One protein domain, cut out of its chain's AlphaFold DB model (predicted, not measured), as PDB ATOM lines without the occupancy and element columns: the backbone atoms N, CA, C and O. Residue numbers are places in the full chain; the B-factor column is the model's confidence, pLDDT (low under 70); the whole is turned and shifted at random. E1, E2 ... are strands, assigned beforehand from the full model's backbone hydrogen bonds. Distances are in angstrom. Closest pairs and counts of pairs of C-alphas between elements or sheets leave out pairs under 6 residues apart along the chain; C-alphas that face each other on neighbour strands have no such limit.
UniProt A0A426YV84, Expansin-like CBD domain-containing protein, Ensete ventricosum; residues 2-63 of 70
ATOM      1  N   ASN A   2      12.396 -43.246 -33.488       94.50
ATOM      2  CA  ASN A   2      13.094 -42.700 -34.649       94.50
ATOM      3  C   ASN A   2      13.640 -41.318 -34.287       94.50
ATOM      4  O   ASN A   2      12.960 -40.547 -33.610       94.50
ATOM      5  N   ARG A   3      14.864 -41.006 -34.721       92.75
ATOM      6  CA  ARG A   3      15.421 -39.654 -34.597       92.75
ATOM      7  C   ARG A   3      14.740 -38.754 -35.629       92.75
ATOM      8  O   ARG A   3      14.684 -39.129 -36.795       92.75
ATOM      9  N   VAL A   4      14.216 -37.608 -35.197       95.62
ATOM     10  CA  VAL A   4      13.458 -36.686 -36.059       95.62
ATOM     11  C   VAL A   4      14.359 -35.549 -36.538       95.62
ATOM     12  O   VAL A   4      14.651 -35.454 -37.724       95.62
ATOM     13  N   TYR A   5      14.847 -34.718 -35.615       95.56
ATOM     14  CA  TYR A   5      15.802 -33.640 -35.884       95.56
ATOM     15  C   TYR A   5      16.630 -33.363 -34.627       95.56
ATOM     16  O   TYR A   5      16.128 -33.518 -33.518       95.56
ATOM     17  N   GLY A   6      17.900 -32.969 -34.776       93.50
ATOM     18  CA  GLY A   6      18.748 -32.617 -33.628       93.50
ATOM     19  C   GLY A   6      18.721 -33.686 -32.512       93.50
ATOM     20  O   GLY A   6      18.969 -34.861 -32.819       93.50
ATOM     21  N   PRO A   7      18.436 -33.305 -31.249       92.00
ATOM     22  CA  PRO A   7      18.235 -34.206 -30.111       92.00
ATOM     23  C   PRO A   7      16.748 -34.555 -29.868       92.00
ATOM     24  O   PRO A   7      16.315 -34.661 -28.723       92.00
ATOM     25  N   VAL A   8      15.934 -34.693 -30.921       94.81
ATOM     26  CA  VAL A   8      14.508 -35.049 -30.814       94.81
ATOM     27  C   VAL A   8      14.253 -36.444 -31.373       94.81
ATOM     28  O   VAL A   8      14.642 -36.768 -32.500       94.81
ATOM     29  N   TRP A   9      13.541 -37.261 -30.595       94.31
ATOM     30  CA  TRP A   9      13.123 -38.616 -30.951       94.31
ATOM     31  C   TRP A   9      11.611 -38.773 -30.821       94.31
ATOM     32  O   TRP A   9      10.993 -38.184 -29.940       94.31
ATOM     33  N   SER A  10      11.015 -39.603 -31.677       94.88
ATOM     34  CA  SER A  10       9.585 -39.923 -31.634       94.88
ATOM     35  C   SER A  10       9.328 -41.430 -31.667       94.88
ATOM     36  O   SER A  10      10.139 -42.235 -32.143       94.88
ATOM     37  N   THR A  11       8.185 -41.845 -31.128       93.94
ATOM     38  CA  THR A  11       7.665 -43.209 -31.256       93.94
ATOM     39  C   THR A  11       6.145 -43.176 -31.199       93.94
ATOM     40  O   THR A  11       5.578 -42.493 -30.357       93.94
ATOM     41  N   SER A  12       5.488 -43.929 -32.077       94.94
ATOM     42  CA  SER A  12       4.041 -44.180 -32.016       94.94
ATOM     43  C   SER A  12       3.695 -45.455 -31.239       94.94
ATOM     44  O   SER A  12       2.532 -45.822 -31.132       94.94
ATOM     45  N   ARG A  13       4.711 -46.157 -30.721       93.44
ATOM     46  CA  ARG A  13       4.592 -47.457 -30.047       93.44
ATOM     47  C   ARG A  13       5.219 -47.406 -28.655       93.44
ATOM     48  O   ARG A  13       6.150 -48.156 -28.369       93.44
ATOM     49  N   ALA A  14       4.805 -46.444 -27.834       91.50
ATOM     50  CA  ALA A  14       5.187 -46.432 -26.425       91.50
ATOM     51  C   ALA A  14       4.398 -47.531 -25.679       91.50
ATOM     52  O   ALA A  14       3.194 -47.653 -25.914       91.50
ATOM     53  N   PRO A  15       5.047 -48.352 -24.835       92.50
ATOM     54  CA  PRO A  15       4.339 -49.312 -23.993       92.50
ATOM     55  C   PRO A  15       3.500 -48.589 -22.921       92.50
ATOM     56  O   PRO A  15       3.774 -47.428 -22.616       92.50
ATOM     57  N   PRO A  16       2.481 -49.249 -22.345       93.25
ATOM     58  CA  PRO A  16       1.719 -48.690 -21.232       93.25
ATOM     59  C   PRO A  16       2.549 -48.648 -19.937       93.25
ATOM     60  O   PRO A  16       3.436 -49.479 -19.737       93.25
ATOM     61  N   GLY A  17       2.200 -47.726 -19.035       94.75
ATOM     62  CA  GLY A  17       2.841 -47.560 -17.725       94.75
ATOM     63  C   GLY A  17       4.046 -46.610 -17.735       94.75
ATOM     64  O   GLY A  17       4.281 -45.928 -18.736       94.75
ATOM     65  N   PRO A  18       4.797 -46.533 -16.621       94.62
ATOM     66  CA  PRO A  18       6.007 -45.725 -16.552       94.62
ATOM     67  C   PRO A  18       7.057 -46.191 -17.557       94.62
ATOM     68  O   PRO A  18       7.283 -47.389 -17.751       94.62
ATOM     69  N   LEU A  19       7.711 -45.235 -18.206       94.31
ATOM     70  CA  LEU A  19       8.642 -45.515 -19.288       94.31
ATOM     71  C   LEU A  19      10.077 -45.508 -18.788       94.31
ATOM     72  O   LEU A  19      10.513 -44.611 -18.072       94.31
ATOM     73  N   GLN A  20      10.838 -46.487 -19.263       92.81
ATOM     74  CA  GLN A  20      12.289 -46.521 -19.165       92.81
ATOM     75  C   GLN A  20      12.907 -46.053 -20.479       92.81
ATOM     76  O   GLN A  20      12.444 -46.419 -21.563       92.81
ATOM     77  N   LEU A  21      13.982 -45.268 -20.391       91.38
ATOM     78  CA  LEU A  21      14.748 -44.827 -21.553       91.38
ATOM     79  C   LEU A  21      16.150 -45.423 -21.514       91.38
ATOM     80  O   LEU A  21      16.858 -45.344 -20.512       91.38
ATOM     81  N   ARG A  22      16.557 -45.989 -22.652       91.25
ATOM     82  CA  ARG A  22      17.913 -46.467 -22.896       91.25
ATOM     83  C   ARG A  22      18.455 -45.812 -24.158       91.25
ATOM     84  O   ARG A  22      17.824 -45.884 -25.213       91.25
ATOM     85  N   MET A  23      19.631 -45.208 -24.056       90.62
ATOM     86  CA  MET A  23      20.289 -44.479 -25.140       90.62
ATOM     87  C   MET A  23      21.686 -45.049 -25.385       90.62
ATOM     88  O   MET A  23      22.339 -45.527 -24.459       90.62
ATOM     89  N   VAL A  24      22.147 -45.004 -26.636       90.88
ATOM     90  CA  VAL A  24      23.567 -45.213 -26.949       90.88
ATOM     91  C   VAL A  24      24.242 -43.853 -26.971       90.88
ATOM     92  O   VAL A  24      23.811 -42.966 -27.705       90.88
ATOM     93  N   VAL A  25      25.317 -43.710 -26.208       88.88
ATOM     94  CA  VAL A  25      26.210 -42.552 -26.256       88.88
ATOM     95  C   VAL A  25      27.462 -42.970 -27.007       88.88
ATOM     96  O   VAL A  25      28.139 -43.913 -26.601       88.88
ATOM     97  N   THR A  26      27.765 -42.297 -28.111       85.50
ATOM     98  CA  THR A  26      28.962 -42.569 -28.912       85.50
ATOM     99  C   THR A  26      30.029 -41.519 -28.641       85.50
ATOM    100  O   THR A  26      29.778 -40.330 -28.828       85.50
ATOM    101  N   GLY A  27      31.216 -41.962 -28.228       76.56
ATOM    102  CA  GLY A  27      32.365 -41.105 -27.943       76.56
ATOM    103  C   GLY A  27      33.673 -41.842 -28.232       76.56
ATOM    104  O   GLY A  27      33.876 -42.962 -27.765       76.56
ATOM    105  N   GLY A  28      34.560 -41.236 -29.024       74.38
ATOM    106  CA  GLY A  28      35.777 -41.900 -29.501       74.38
ATOM    107  C   GLY A  28      35.466 -43.084 -30.426       74.38
ATOM    108  O   GLY A  28      34.761 -42.925 -31.417       74.38
ATOM    109  N   TYR A  29      35.986 -44.271 -30.097       65.25
ATOM    110  CA  TYR A  29      35.914 -45.471 -30.946       65.25
ATOM    111  C   TYR A  29      34.679 -46.368 -30.721       65.25
ATOM    112  O   TYR A  29      34.569 -47.403 -31.374       65.25
ATOM    113  N   GLY A  30      33.751 -46.029 -29.815       80.19
ATOM    114  CA  GLY A  30      32.642 -46.930 -29.473       80.19
ATOM    115  C   GLY A  30      31.370 -46.259 -28.957       80.19
ATOM    116  O   GLY A  30      31.331 -45.058 -28.686       80.19
ATOM    117  N   GLY A  31      30.316 -47.072 -28.840       85.75
ATOM    118  CA  GLY A  31      29.032 -46.706 -28.247       85.75
ATOM    119  C   GLY A  31      28.818 -47.400 -26.904       85.75
ATOM    120  O   GLY A  31      29.026 -48.607 -26.788       85.75
ATOM    121  N   LYS A  32      28.377 -46.648 -25.897       87.50
ATOM    122  CA  LYS A  32      28.009 -47.162 -24.575       87.50
ATOM    123  C   LYS A  32      26.507 -47.043 -24.375       87.50
ATOM    124  O   LYS A  32      25.920 -45.999 -24.645       87.50
ATOM    125  N   TRP A  33      25.891 -48.107 -23.873       90.88
ATOM    126  CA  TRP A  33      24.504 -48.058 -23.432       90.88
ATOM    127  C   TRP A  33      24.405 -47.359 -22.080       90.88
ATOM    128  O   TRP A  33      25.109 -47.710 -21.135       90.88
ATOM    129  N   VAL A  34      23.504 -46.392 -22.000       90.81
ATOM    130  CA  VAL A  34      23.180 -45.640 -20.791       90.81
ATOM    131  C   VAL A  34      21.671 -45.723 -20.582       90.81
ATOM    132  O   VAL A  34      20.903 -45.645 -21.543       90.81
ATOM    133  N   TYR A  35      21.244 -45.930 -19.343       91.56
ATOM    134  CA  TYR A  35      19.840 -46.060 -18.961       91.56
ATOM    135  C   TYR A  35      19.603 -45.377 -17.616       91.56
ATOM    136  O   TYR A  35      20.518 -45.310 -16.794       91.56
ATOM    137  N   ALA A  36      18.390 -44.865 -17.413       91.00
ATOM    138  CA  ALA A  36      17.968 -44.283 -16.144       91.00
ATOM    139  C   ALA A  36      17.889 -45.359 -15.049       91.00
ATOM    140  O   ALA A  36      17.517 -46.499 -15.321       91.00
ATOM    141  N   GLN A  37      18.251 -45.012 -13.810       86.94
ATOM    142  CA  GLN A  37      18.105 -45.935 -12.674       86.94
ATOM    143  C   GLN A  37      16.644 -46.059 -12.220       86.94
ATOM    144  O   GLN A  37      16.231 -47.116 -11.753       86.94
ATOM    145  N   ASN A  38      15.870 -44.985 -12.395       90.81
ATOM    146  CA  ASN A  38      14.444 -44.898 -12.090       90.81
ATOM    147  C   ASN A  38      13.637 -44.712 -13.377       90.81
ATOM    148  O   ASN A  38      14.208 -44.637 -14.465       90.81
ATOM    149  N   GLU A  39      12.309 -44.683 -13.275       92.81
ATOM    150  CA  GLU A  39      11.450 -44.357 -14.417       92.81
ATOM    151  C   GLU A  39      11.844 -43.014 -15.039       92.81
ATOM    152  O   GLU A  39      12.023 -42.011 -14.356       92.81
ATOM    153  N   ALA A  40      12.023 -43.021 -16.355       94.00
ATOM    154  CA  ALA A  40      12.418 -41.847 -17.114       94.00
ATOM    155  C   ALA A  40      11.229 -40.916 -17.371       94.00
ATOM    156  O   ALA A  40      11.392 -39.700 -17.418       94.00
ATOM    157  N   LEU A  41      10.042 -41.497 -17.562       94.81
ATOM    158  CA  LEU A  41       8.786 -40.763 -17.653       94.81
ATOM    159  C   LEU A  41       7.731 -41.483 -16.804       94.81
ATOM    160  O   LEU A  41       7.511 -42.679 -17.026       94.81
ATOM    161  N   PRO A  42       7.061 -40.787 -15.873       94.69
ATOM    162  CA  PRO A  42       5.944 -41.353 -15.124       94.69
ATOM    163  C   PRO A  42       4.730 -41.553 -16.041       94.69
ATOM    164  O   PRO A  42       4.677 -41.001 -17.136       94.69
ATOM    165  N   VAL A  43       3.731 -42.322 -15.607       94.88
ATOM    166  CA  VAL A  43       2.530 -42.617 -16.419       94.88
ATOM    167  C   VAL A  43       1.732 -41.364 -16.812       94.88
ATOM    168  O   VAL A  43       1.117 -41.327 -17.876       94.88
ATOM    169  N   ASP A  44       1.766 -40.330 -15.977       94.50
ATOM    170  CA  ASP A  44       1.044 -39.065 -16.114       94.50
ATOM    171  C   ASP A  44       1.954 -37.915 -16.580       94.50
ATOM    172  O   ASP A  44       1.721 -36.744 -16.263       94.50
ATOM    173  N   TRP A  45       3.006 -38.244 -17.339       94.31
ATOM    174  CA  TRP A  45       3.921 -37.248 -17.879       94.31
ATOM    175  C   TRP A  45       3.182 -36.171 -18.692       94.31
ATOM    176  O   TRP A  45       2.195 -36.436 -19.382       94.31
ATOM    177  N   ARG A  46       3.659 -34.926 -18.618       96.00
ATOM    178  CA  ARG A  46       2.997 -33.763 -19.218       96.00
ATOM    179  C   ARG A  46       3.840 -33.150 -20.322       96.00
ATOM    180  O   ARG A  46       5.065 -33.062 -20.235       96.00
ATOM    181  N   THR A  47       3.168 -32.683 -21.369       95.25
ATOM    182  CA  THR A  47       3.810 -31.927 -22.446       95.25
ATOM    183  C   THR A  47       4.485 -30.673 -21.889       95.25
ATOM    184  O   THR A  47       3.887 -29.933 -21.114       95.25
ATOM    185  N   GLY A  48       5.730 -30.432 -22.305       95.88
ATOM    186  CA  GLY A  48       6.518 -29.272 -21.877       95.88
ATOM    187  C   GLY A  48       7.215 -29.433 -20.523       95.88
ATOM    188  O   GLY A  48       8.016 -28.573 -20.164       95.88
ATOM    189  N   SER A  49       6.966 -30.518 -19.786       97.06
ATOM    190  CA  SER A  49       7.692 -30.815 -18.550       97.06
ATOM    191  C   SER A  49       9.090 -31.370 -18.825       97.06
ATOM    192  O   SER A  49       9.339 -32.021 -19.840       97.06
ATOM    193  N   VAL A  50       9.999 -31.120 -17.884       95.81
ATOM    194  CA  VAL A  50      11.363 -31.652 -17.887       95.81
ATOM    195  C   VAL A  50      11.459 -32.725 -16.811       95.81
ATOM    196  O   VAL A  50      11.079 -32.487 -15.667       95.81
ATOM    197  N   TYR A  51      11.973 -33.893 -17.189       94.19
ATOM    198  CA  TYR A  51      12.189 -35.029 -16.297       94.19
ATOM    199  C   TYR A  51      13.688 -35.307 -16.220       94.19
ATOM    200  O   TYR A  51      14.323 -35.563 -17.245       94.19
ATOM    201  N   ASP A  52      14.256 -35.214 -15.019       93.44
ATOM    202  CA  ASP A  52      15.662 -35.533 -14.776       93.44
ATOM    203  C   ASP A  52      15.832 -37.048 -14.612       93.44
ATOM    204  O   ASP A  52      15.193 -37.672 -13.766       93.44
ATOM    205  N   LEU A  53      16.700 -37.643 -15.432       92.06
ATOM    206  CA  LEU A  53      16.991 -39.078 -15.399       92.06
ATOM    207  C   LEU A  53      17.971 -39.457 -14.281       92.06
ATOM    208  O   LEU A  53      18.171 -40.650 -14.036       92.06
ATOM    209  N   GLY A  54      18.624 -38.477 -13.649       91.19
ATOM    210  CA  GLY A  54      19.621 -38.693 -12.598       91.19
ATOM    211  C   GLY A  54      20.890 -39.401 -13.083       91.19
ATOM    212  O   GLY A  54      21.647 -39.936 -12.276       91.19
ATOM    213  N   VAL A  55      21.125 -39.448 -14.399       90.50
ATOM    214  CA  VAL A  55      22.291 -40.106 -14.995       90.50
ATOM    215  C   VAL A  55      23.240 -39.073 -15.573       90.50
ATOM    216  O   VAL A  55      22.878 -38.307 -16.463       90.50
ATOM    217  N   GLN A  56      24.491 -39.119 -15.121       89.75
ATOM    218  CA  GLN A  56      25.578 -38.323 -15.669       89.75
ATOM    219  C   GLN A  56      26.568 -39.223 -16.408       89.75
ATOM    220  O   GLN A  56      27.010 -40.251 -15.895       89.75
ATOM    221  N   ILE A  57      26.937 -38.823 -17.622       86.75
ATOM    222  CA  ILE A  57      27.974 -39.499 -18.399       86.75
ATOM    223  C   ILE A  57      29.315 -38.886 -18.001       86.75
ATOM    224  O   ILE A  57      29.554 -37.707 -18.240       86.75
ATOM    225  N   THR A  58      30.179 -39.687 -17.384       84.56
ATOM    226  CA  THR A  58      31.517 -39.269 -16.931       84.56
ATOM    227  C   THR A  58      32.639 -39.813 -17.811       84.56
ATOM    228  O   THR A  58      33.813 -39.567 -17.542       84.56
ATOM    229  N   ASP A  59      32.297 -40.554 -18.868       76.38
ATOM    230  CA  ASP A  59      33.274 -41.084 -19.810       76.38
ATOM    231  C   ASP A  59      34.000 -39.942 -20.530       76.38
ATOM    232  O   ASP A  59      33.396 -39.105 -21.198       76.38
ATOM    233  N   ILE A  60      35.324 -39.948 -20.420       70.06
ATOM    234  CA  ILE A  60      36.211 -39.066 -21.172       70.06
ATOM    235  C   ILE A  60      36.728 -39.866 -22.368       70.06
ATOM    236  O   ILE A  60      37.144 -41.020 -22.220       70.06
ATOM    237  N   ALA A  61      36.719 -39.265 -23.559       64.12
ATOM    238  CA  ALA A  61      37.295 -39.889 -24.743       64.12
ATOM    239  C   ALA A  61      38.776 -40.224 -24.487       64.12
ATOM    240  O   ALA A  61      39.604 -39.332 -24.287       64.12
ATOM    241  N   ARG A  62      39.129 -41.515 -24.494       59.75
ATOM    242  CA  ARG A  62      40.533 -41.941 -24.415       59.75
ATOM    243  C   ARG A  62      41.261 -41.422 -25.659       59.75
ATOM    244  O   ARG A  62      41.000 -41.898 -26.758       59.75
ATOM    245  N   GLY A  63      42.131 -40.430 -25.475       55.44
ATOM    246  CA  GLY A  63      42.930 -39.816 -26.543       55.44
ATOM    247  C   GLY A  63      43.055 -38.296 -26.430       55.44
ATOM    248  O   GLY A  63      44.079 -37.749 -26.818       55.44
TER     249      GLY A  63
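AT A GLANCE: This is residues 2 to 63 of the 70 residues of the protein "Expansin-like CBD domain-containing protein" of Ensete ventricosum (UniProt A0A426YV84). Little regular structure is here: a long two-stranded hairpin, E3 and E4, a small hairpin, E1 and E2, set off from it, and a long unnamed stretch, residues 36 to 63, that loops away from E4 and folds back. Residues 4 to 9 stick out. The printed part has 62 residues, 19 in named strands E1 E2 E3 E4 in chain order, all strand, in two antiparallel sheets. It is loose, radius of gyration of the C-alphas 13.8 A, and spans 43 by 25 by 20 A.

IN THESE COORDINATES: Find C-alpha 22 at (17.913, -46.467, -22.896); E3 runs 16.2 A through residues 22 to 27. E4, residues 30 to 35, covers 16.6 A and ends at (19.840, -46.060, -18.961). E1, residues 2 to 5, measures 9.5 A from (13.094, -42.700, -34.649), and E2, residues 8 to 10, 7.0 A.

HOW THE PARTS SIT: In hairpin E3 and E4, antiparallel at 150 degrees, look for N 25 and O 32, 2.8 A apart. In hairpin E1 and E2, antiparallel at 143 degrees, N 4 and O 8 are 2.9 A apart; both pairs are within hydrogen-bond range. E2 and E3 are apart.

THE WHOLE: The C-alphas farthest apart, Asp 44 and Gly 63, lie 43.2 A from each other. The printed part has no cut; the link E2 to E3 is long, with 11 residues. pLDDT is under 70 at residue 29 and residues 61 to 63.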